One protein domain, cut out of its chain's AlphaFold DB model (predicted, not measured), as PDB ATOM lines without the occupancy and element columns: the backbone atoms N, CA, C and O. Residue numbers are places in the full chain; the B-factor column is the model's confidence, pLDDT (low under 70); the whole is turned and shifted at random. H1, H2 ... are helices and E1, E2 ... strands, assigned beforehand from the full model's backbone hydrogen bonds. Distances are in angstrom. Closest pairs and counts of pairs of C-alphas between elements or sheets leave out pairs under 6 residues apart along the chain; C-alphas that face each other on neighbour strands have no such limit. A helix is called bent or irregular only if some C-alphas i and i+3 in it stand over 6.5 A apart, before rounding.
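Overview. This is residues 4 to 67 of the 81 residues of an uncharacterized protein of Paracoccus litorisediminis (UniProt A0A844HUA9). A small sheet of three antiparallel strands, E1, E2 and E3, sits at one end of the model, and one long straight helix, H1, sticks out from the other end as an arm, with residues 4 to 24 standing free. Between the two lies a looping stretch with no named element, residues 27 to 44. The printed part has 64 residues, with one named helix and three named strands in the order H1, E1, E2, E3; the sheet has the order E1, E2, E3, and the class is mixed, helices and strands. The whole is extended, with a radius of gyration of the C-alphas of 18.2 A and spans of 60 by 22 by 20 A, and the helical arm makes much of the length.

Along the chain. The strand E1 is residues 45 to 48, 10.0 A from first to last C-alpha, and begins with C-alpha 45 at (-5.338, -54.272, -9.960). E2 is residues 55 to 59, 13.6 A long. E3 is residues 62 to 66, 13.3 A long, and ends with C-alpha 66 at (0.643, -64.242, -11.974). The helix H1 is residues 4 to 26, 33.3 A long, from C-alpha 4 at (-33.591, -19.009, -7.582) to C-alpha 26 at (-4.628, -35.325, -9.041).

Arrangement. The three strands form a meander, each strand the antiparallel neighbour of the one before. E2 is the inner strand, and E1 and E3 are the edge strands. E1 and E2 are a hairpin, with 153 degrees between their directions; the C-alphas of Val 46 and Leu 57 face each other at 4.8 A, and N 47 and O 56 are within hydrogen-bond range at 2.8 A, as are N 58 and O 45 at 2.9 A. E2 and E3 are also a hairpin, at 152 degrees; the C-alphas of Ser 58 and Leu 64 face each other at 4.7 A, and N 57 and O 65 are within hydrogen-bond range at 2.8 A. H1 is not on the sheet, with 0 pairs of C-alphas within 10 A, and it is apart from E2 and from E3. H1 is not bent, and every O i to N i+4 pair in it is within hydrogen-bond range.

Size, cuts and confidence. The two C-alphas farthest apart are those of Leu 4 and Thr 52, at 60.6 A. Without the stretch that stands free, the body of 43 residues spans 34 by 20 by 12 A. The link from H1 to E1 is long, with 18 residues; that from E1 to E2 is short, with 6, and that from E2 to E3 is tight, with 2. The printed part has no cut. Its mean pLDDT is 88.3, and no printed residue is under 70.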
ATOM      1  N   LEU A   4     -34.918 -19.616  -7.461       94.88
ATOM      2  CA  LEU A   4     -33.591 -19.009  -7.582       94.88
ATOM      3  C   LEU A   4     -32.604 -19.558  -6.538       94.88
ATOM      4  O   LEU A   4     -31.470 -19.887  -6.873       94.88
ATOM      5  N   GLN A   5     -33.046 -19.709  -5.287       95.25
ATOM      6  CA  GLN A   5     -32.238 -20.300  -4.216       95.25
ATOM      7  C   GLN A   5     -31.907 -21.773  -4.492       95.25
ATOM      8  O   GLN A   5     -30.783 -22.200  -4.238       95.25
ATOM      9  N   LEU A   6     -32.854 -22.539  -5.049       95.75
ATOM     10  CA  LEU A   6     -32.630 -23.939  -5.419       95.75
ATOM     11  C   LEU A   6     -31.571 -24.069  -6.524       95.75
ATOM     12  O   LEU A   6     -30.636 -24.853  -6.385       95.75
ATOM     13  N   VAL A   7     -31.692 -23.280  -7.597       96.88
ATOM     14  CA  VAL A   7     -30.714 -23.279  -8.698       96.88
ATOM     15  C   VAL A   7     -29.334 -22.856  -8.193       96.88
ATOM     16  O   VAL A   7     -28.342 -23.514  -8.502       96.88
ATOM     17  N   GLY A   8     -29.268 -21.817  -7.355       97.00
ATOM     18  CA  GLY A   8     -28.018 -21.383  -6.730       97.00
ATOM     19  C   GLY A   8     -27.350 -22.491  -5.910       97.00
ATOM     20  O   GLY A   8     -26.158 -22.742  -6.076       97.00
ATOM     21  N   ALA A   9     -28.116 -23.209  -5.084       96.69
ATOM     22  CA  ALA A   9     -27.597 -24.317  -4.284       96.69
ATOM     23  C   ALA A   9     -27.065 -25.476  -5.147       96.69
ATOM     24  O   ALA A   9     -26.001 -26.018  -4.851       96.69
ATOM     25  N   ILE A  10     -27.760 -25.823  -6.238       97.75
ATOM     26  CA  ILE A  10     -27.317 -26.873  -7.173       97.75
ATOM     27  C   ILE A  10     -25.995 -26.486  -7.841       97.75
ATOM     28  O   ILE A  10     -25.095 -27.319  -7.924       97.75
ATOM     29  N   MET A  11     -25.848 -25.231  -8.275       98.00
ATOM     30  CA  MET A  11     -24.610 -24.753  -8.901       98.00
ATOM     31  C   MET A  11     -23.429 -24.804  -7.930       98.00
ATOM     32  O   MET A  11     -22.359 -25.293  -8.289       98.00
ATOM     33  N   VAL A  12     -23.628 -24.366  -6.682       97.69
ATOM     34  CA  VAL A  12     -22.594 -24.445  -5.637       97.69
ATOM     35  C   VAL A  12     -22.203 -25.899  -5.366       97.69
ATOM     36  O   VAL A  12     -21.013 -26.213  -5.331       97.69
ATOM     37  N   ALA A  13     -23.179 -26.802  -5.238       97.56
ATOM     38  CA  ALA A  13     -22.912 -28.226  -5.049       97.56
ATOM     39  C   ALA A  13     -22.116 -28.824  -6.223       97.56
ATOM     40  O   ALA A  13     -21.171 -29.581  -5.998       97.56
ATOM     41  N   TRP A  14     -22.442 -28.443  -7.461       97.88
ATOM     42  CA  TRP A  14     -21.724 -28.880  -8.660       97.88
ATOM     43  C   TRP A  14     -20.266 -28.421  -8.678       97.88
ATOM     44  O   TRP A  14     -19.372 -29.212  -8.984       97.88
ATOM     45  N   VAL A  15     -20.011 -27.164  -8.309       97.69
ATOM     46  CA  VAL A  15     -18.647 -26.625  -8.220       97.69
ATOM     47  C   VAL A  15     -17.845 -27.391  -7.171       97.69
ATOM     48  O   VAL A  15     -16.760 -27.883  -7.479       97.69
ATOM     49  N   ILE A  16     -18.401 -27.578  -5.971       97.62
ATOM     50  CA  ILE A  16     -17.741 -28.330  -4.893       97.62
ATOM     51  C   ILE A  16     -17.434 -29.765  -5.342       97.62
ATOM     52  O   ILE A  16     -16.304 -30.230  -5.187       97.62
ATOM     53  N   PHE A  17     -18.402 -30.452  -5.952       96.44
ATOM     54  CA  PHE A  17     -18.213 -31.805  -6.473       96.44
ATOM     55  C   PHE A  17     -17.083 -31.867  -7.511       96.44
ATOM     56  O   PHE A  17     -16.207 -32.728  -7.421       96.44
ATOM     57  N   SER A  18     -17.055 -30.924  -8.457       94.62
ATOM     58  CA  SER A  18     -16.019 -30.869  -9.494       94.62
ATOM     59  C   SER A  18     -14.615 -30.633  -8.923       94.62
ATOM     60  O   SER A  18     -13.657 -31.263  -9.374       94.62
ATOM     61  N   MET A  19     -14.491 -29.800  -7.882       94.81
ATOM     62  CA  MET A  19     -13.219 -29.569  -7.194       94.81
ATOM     63  C   MET A  19     -12.734 -30.831  -6.482       94.81
ATOM     64  O   MET A  19     -11.579 -31.219  -6.650       94.81
ATOM     65  N   ILE A  20     -13.611 -31.510  -5.736       92.44
ATOM     66  CA  ILE A  20     -13.266 -32.763  -5.051       92.44
ATOM     67  C   ILE A  20     -12.834 -33.824  -6.069       92.44
ATOM     68  O   ILE A  20     -11.803 -34.470  -5.881       92.44
ATOM     69  N   ALA A  21     -13.572 -33.970  -7.172       87.25
ATOM     70  CA  ALA A  21     -13.220 -34.898  -8.241       87.25
ATOM     71  C   ALA A  21     -11.856 -34.561  -8.868       87.25
ATOM     72  O   ALA A  21     -11.062 -35.462  -9.135       87.25
ATOM     73  N   SER A  22     -11.546 -33.277  -9.074       85.62
ATOM     74  CA  SER A  22     -10.241 -32.844  -9.588       85.62
ATOM     75  C   SER A  22      -9.103 -33.205  -8.628       85.62
ATOM     76  O   SER A  22      -8.122 -33.819  -9.050       85.62
ATOM     77  N   ILE A  23      -9.269 -32.928  -7.329       86.12
ATOM     78  CA  ILE A  23      -8.281 -33.270  -6.295       86.12
ATOM     79  C   ILE A  23      -8.080 -34.787  -6.214       86.12
ATOM     80  O   ILE A  23      -6.945 -35.248  -6.154       86.12
ATOM     81  N   TYR A  24      -9.159 -35.575  -6.246       83.50
ATOM     82  CA  TYR A  24      -9.080 -37.037  -6.209       83.50
ATOM     83  C   TYR A  24      -8.316 -37.613  -7.411       83.50
ATOM     84  O   TYR A  24      -7.534 -38.551  -7.270       83.50
ATOM     85  N   ASN A  25      -8.503 -37.030  -8.597       77.69
ATOM     86  CA  ASN A  25      -7.764 -37.439  -9.789       77.69
ATOM     87  C   ASN A  25      -6.289 -37.009  -9.743       77.69
ATOM     88  O   ASN A  25      -5.430 -37.746 -10.227       77.69
ATOM     89  N   ALA A  26      -5.989 -35.849  -9.153       77.44
ATOM     90  CA  ALA A  26      -4.628 -35.325  -9.041       77.44
ATOM     91  C   ALA A  26      -3.797 -36.007  -7.940       77.44
ATOM     92  O   ALA A  26      -2.587 -36.139  -8.086       77.44
ATOM     93  N   SER A  27      -4.424 -36.457  -6.851       79.06
ATOM     94  CA  SER A  27      -3.729 -37.019  -5.685       79.06
ATOM     95  C   SER A  27      -3.206 -38.445  -5.881       79.06
ATOM     96  O   SER A  27      -2.490 -38.950  -5.024       79.06
ATOM     97  N   GLY A  28      -3.573 -39.120  -6.976       73.25
ATOM     98  CA  GLY A  28      -3.162 -40.504  -7.232       73.25
ATOM     99  C   GLY A  28      -3.801 -41.531  -6.291       73.25
ATOM    100  O   GLY A  28      -3.413 -42.694  -6.312       73.25
ATOM    101  N   VAL A  29      -4.800 -41.138  -5.489       74.62
ATOM    102  CA  VAL A  29      -5.469 -42.041  -4.544       74.62
ATOM    103  C   VAL A  29      -6.058 -43.245  -5.287       74.62
ATOM    104  O   VAL A  29      -6.853 -43.113  -6.225       74.62
ATOM    105  N   GLY A  30      -5.642 -44.440  -4.863       72.44
ATOM    106  CA  GLY A  30      -6.053 -45.713  -5.452       72.44
ATOM    107  C   GLY A  30      -5.398 -46.052  -6.793       72.44
ATOM    108  O   GLY A  30      -5.931 -46.916  -7.486       72.44
ATOM    109  N   ARG A  31      -4.319 -45.366  -7.195       77.94
ATOM    110  CA  ARG A  31      -3.390 -45.909  -8.196       77.94
ATOM    111  C   ARG A  31      -2.460 -46.915  -7.531       77.94
ATOM    112  O   ARG A  31      -2.058 -46.715  -6.387       77.94
ATOM    113  N   ASP A  32      -2.130 -47.962  -8.267       75.94
ATOM    114  CA  ASP A  32      -1.096 -48.930  -7.916       75.94
ATOM    115  C   ASP A  32      -0.014 -48.962  -9.007       75.94
ATOM    116  O   ASP A  32      -0.085 -48.224  -9.995       75.94
ATOM    117  N   ASP A  33       0.980 -49.833  -8.846       78.44
ATOM    118  CA  ASP A  33       2.109 -49.967  -9.778       78.44
ATOM    119  C   ASP A  33       1.712 -50.480 -11.174       78.44
ATOM    120  O   ASP A  33       2.568 -50.632 -12.047       78.44
ATOM    121  N   SER A  34       0.433 -50.798 -11.400       77.88
ATOM    122  CA  SER A  34      -0.089 -51.143 -12.723       77.88
ATOM    123  C   SER A  34      -0.600 -49.927 -13.507       77.88
ATOM    124  O   SER A  34      -0.895 -50.051 -14.699       77.88
ATOM    125  N   ASP A  35      -0.677 -48.749 -12.876       80.75
ATOM    126  CA  ASP A  35      -1.129 -47.502 -13.491       80.75
ATOM    127  C   ASP A  35       0.033 -46.529 -13.783       80.75
ATOM    128  O   ASP A  35       0.962 -46.390 -12.986       80.75
ATOM    129  N   PRO A  36      -0.023 -45.766 -14.894       76.62
ATOM    130  CA  PRO A  36       0.946 -44.704 -15.146       76.62
ATOM    131  C   PRO A  36       0.801 -43.556 -14.131       76.62
ATOM    132  O   PRO A  36      -0.301 -43.225 -13.680       76.62
ATOM    133  N   ALA A  37       1.914 -42.870 -13.842       73.62
ATOM    134  CA  ALA A  37       1.967 -41.746 -12.896       73.62
ATOM    135  C   ALA A  37       1.016 -40.586 -13.255       73.62
ATOM    136  O   ALA A  37       0.571 -39.838 -12.385       73.62
ATOM    137  N   THR A  38       0.648 -40.445 -14.528       72.50
ATOM    138  CA  THR A  38      -0.351 -39.490 -15.022       72.50
ATOM    139  C   THR A  38      -1.152 -40.112 -16.164       72.50
ATOM    140  O   THR A  38      -0.624 -40.938 -16.901       72.50
ATOM    141  N   GLY A  39      -2.405 -39.686 -16.350       72.31
ATOM    142  CA  GLY A  39      -3.270 -40.173 -17.430       72.31
ATOM    143  C   GLY A  39      -4.257 -41.270 -17.021       72.31
ATOM    144  O   GLY A  39      -4.580 -41.438 -15.840       72.31
ATOM    145  N   THR A  40      -4.786 -41.964 -18.030       77.88
ATOM    146  CA  THR A  40      -5.863 -42.953 -17.894       77.88
ATOM    147  C   THR A  40      -5.387 -44.180 -17.122       77.88
ATOM    148  O   THR A  40      -4.335 -44.736 -17.425       77.88
ATOM    149  N   ARG A  41      -6.179 -44.612 -16.135       82.25
ATOM    150  CA  ARG A  41      -5.933 -45.855 -15.395       82.25
ATOM    151  C   ARG A  41      -6.174 -47.061 -16.300       82.25
ATOM    152  O   ARG A  41      -7.114 -47.054 -17.095       82.25
ATOM    153  N   SER A  42      -5.361 -48.099 -16.150       81.75
ATOM    154  CA  SER A  42      -5.499 -49.353 -16.898       81.75
ATOM    155  C   SER A  42      -6.755 -50.135 -16.489       81.75
ATOM    156  O   SER A  42      -7.269 -50.956 -17.251       81.75
ATOM    157  N   GLY A  43      -7.256 -49.877 -15.274       85.31
ATOM    158  CA  GLY A  43      -8.330 -50.649 -14.651       85.31
ATOM    159  C   GLY A  43      -7.878 -52.039 -14.195       85.31
ATOM    160  O   GLY A  43      -8.717 -52.847 -13.792       85.31
ATOM    161  N   MET A  44      -6.576 -52.318 -14.266       89.38
ATOM    162  CA  MET A  44      -5.978 -53.488 -13.647       89.38
ATOM    163  C   MET A  44      -5.803 -53.249 -12.146       89.38
ATOM    164  O   MET A  44      -5.870 -52.117 -11.671       89.38
ATOM    165  N   ARG A  45      -5.662 -54.334 -11.388       88.94
ATOM    166  CA  ARG A  45      -5.338 -54.272  -9.960       88.94
ATOM    167  C   ARG A  45      -4.286 -55.299  -9.617       88.94
ATOM    168  O   ARG A  45      -4.386 -56.448 -10.061       88.94
ATOM    169  N   VAL A  46      -3.335 -54.892  -8.791       91.12
ATOM    170  CA  VAL A  46      -2.352 -55.785  -8.189       91.12
ATOM    171  C   VAL A  46      -2.936 -56.406  -6.919       91.12
ATOM    172  O   VAL A  46      -3.398 -55.710  -6.017       91.12
ATOM    173  N   HIS A  47      -2.894 -57.733  -6.839       91.69
ATOM    174  CA  HIS A  47      -3.237 -58.503  -5.646       91.69
ATOM    175  C   HIS A  47      -1.977 -59.156  -5.107       91.69
ATOM    176  O   HIS A  47      -1.206 -59.720  -5.876       91.69
ATOM    177  N   THR A  48      -1.779 -59.113  -3.795       92.88
ATOM    178  CA  THR A  48      -0.701 -59.858  -3.139       92.88
ATOM    179  C   THR A  48      -1.318 -61.014  -2.373       92.88
ATOM    180  O   THR A  48      -2.185 -60.799  -1.526       92.88
ATOM    181  N   ASP A  49      -0.879 -62.236  -2.662       92.94
ATOM    182  CA  ASP A  49      -1.217 -63.382  -1.827       92.94
ATOM    183  C   ASP A  49      -0.501 -63.244  -0.481       92.94
ATOM    184  O   ASP A  49       0.726 -63.216  -0.408       92.94
ATOM    185  N   HIS A  50      -1.275 -63.160   0.598       89.69
ATOM    186  CA  HIS A  50      -0.750 -62.993   1.948       89.69
ATOM    187  C   HIS A  50       0.069 -64.189   2.447       89.69
ATOM    188  O   HIS A  50       0.907 -64.003   3.326       89.69
ATOM    189  N   LEU A  51      -0.165 -65.398   1.925       91.75
ATOM    190  CA  LEU A  51       0.557 -66.591   2.364       91.75
ATOM    191  C   LEU A  51       1.935 -66.689   1.708       91.75
ATOM    192  O   LEU A  51       2.911 -67.036   2.370       91.75
ATOM    193  N   THR A  52       2.010 -66.402   0.407       92.69
ATOM    194  CA  THR A  52       3.228 -66.602  -0.396       92.69
ATOM    195  C   THR A  52       3.983 -65.309  -0.697       92.69
ATOM    196  O   THR A  52       5.165 -65.352  -1.028       92.69
ATOM    197  N   GLY A  53       3.325 -64.155  -0.594       91.94
ATOM    198  CA  GLY A  53       3.855 -62.859  -1.013       91.94
ATOM    199  C   GLY A  53       3.867 -62.646  -2.529       91.94
ATOM    200  O   GLY A  53       4.321 -61.591  -2.972       91.94
ATOM    201  N   ILE A  54       3.383 -63.612  -3.320       94.44
ATOM    202  CA  ILE A  54       3.355 -63.536  -4.785       94.44
ATOM    203  C   ILE A  54       2.320 -62.511  -5.236       94.44
ATOM    204  O   ILE A  54       1.195 -62.466  -4.727       94.44
ATOM    205  N   GLN A  55       2.700 -61.707  -6.226       94.44
ATOM    206  CA  GLN A  55       1.805 -60.754  -6.852       94.44
ATOM    207  C   GLN A  55       1.065 -61.338  -8.059       94.44
ATOM    208  O   GLN A  55       1.623 -62.014  -8.927       94.44
ATOM    209  N   TYR A  56      -0.206 -60.974  -8.153       94.25
ATOM    210  CA  TYR A  56      -1.105 -61.295  -9.246       94.25
ATOM    211  C   TYR A  56      -1.702 -60.014  -9.817       94.25
ATOM    212  O   TYR A  56      -1.845 -59.009  -9.126       94.25
ATOM    213  N   LEU A  57      -2.075 -60.059 -11.086       94.00
ATOM    214  CA  LEU A  57      -2.731 -58.985 -11.807       94.00
ATOM    215  C   LEU A  57      -4.140 -59.435 -12.186       94.00
ATOM    216  O   LEU A  57      -4.318 -60.506 -12.770       94.00
ATOM    217  N   SER A  58      -5.141 -58.620 -11.863       94.31
ATOM    218  CA  SER A  58      -6.514 -58.824 -12.331       94.31
ATOM    219  C   SER A  58      -6.926 -57.742 -13.313       94.31
ATOM    220  O   SER A  58      -6.626 -56.572 -13.075       94.31
ATOM    221  N   GLY A  59      -7.650 -58.110 -14.371       90.25
ATOM    222  CA  GLY A  59      -8.179 -57.163 -15.352       90.25
ATOM    223  C   GLY A  59      -9.581 -56.629 -15.012       90.25
ATOM    224  O   GLY A  59     -10.277 -57.195 -14.165       90.25
ATOM    225  N   PRO A  60     -10.067 -55.598 -15.735       85.56
ATOM    226  CA  PRO A  60     -11.384 -54.989 -15.501       85.56
ATOM    227  C   PRO A  60     -12.567 -55.954 -15.658       85.56
ATOM    228  O   PRO A  60     -13.618 -55.762 -15.055       85.56
ATOM    229  N   LYS A  61     -12.407 -56.987 -16.495       88.56
ATOM    230  CA  LYS A  61     -13.422 -58.024 -16.759       88.56
ATOM    231  C   LYS A  61     -13.196 -59.295 -15.930       88.56
ATOM    232  O   LYS A  61     -13.781 -60.332 -16.231       88.56
ATOM    233  N   GLY A  62     -12.345 -59.220 -14.908       85.38
ATOM    234  CA  GLY A  62     -11.903 -60.368 -14.127       85.38
ATOM    235  C   GLY A  62     -10.695 -61.073 -14.742       85.38
ATOM    236  O   GLY A  62      -9.966 -60.506 -15.558       85.38
ATOM    237  N   GLY A  63     -10.486 -62.318 -14.310       90.81
ATOM    238  CA  GLY A  63      -9.257 -63.069 -14.557       90.81
ATOM    239  C   GLY A  63      -8.162 -62.701 -13.558       90.81
ATOM    240  O   GLY A  63      -8.091 -61.566 -13.087       90.81
ATOM    241  N   LEU A  64      -7.329 -63.680 -13.219       93.69
ATOM    242  CA  LEU A  64      -6.192 -63.514 -12.325       93.69
ATOM    243  C   LEU A  64      -4.976 -64.147 -12.996       93.69
ATOM    244  O   LEU A  64      -5.015 -65.322 -13.357       93.69
ATOM    245  N   MET A  65      -3.920 -63.365 -13.185       93.62
ATOM    246  CA  MET A  65      -2.681 -63.821 -13.807       93.62
ATOM    247  C   MET A  65      -1.504 -63.519 -12.890       93.62
ATOM    248  O   MET A  65      -1.441 -62.449 -12.295       93.62
ATOM    249  N   MET A  66      -0.573 -64.457 -12.757       95.00
ATOM    250  CA  MET A  66       0.643 -64.242 -11.974       95.00
ATOM    251  C   MET A  66       1.520 -63.175 -12.638       95.00
ATOM    252  O   MET A  66       1.710 -63.203 -13.856       95.00
ATOM    253  N   ARG A  67       2.061 -62.239 -11.849       93.62
ATOM    254  CA  ARG A  67       3.066 -61.285 -12.331       93.62
ATOM    255  C   ARG A  67       4.440 -61.942 -12.292       93.62
ATOM    256  O   ARG A  67       4.799 -62.545 -11.281       93.62
TER     257      ARG A  67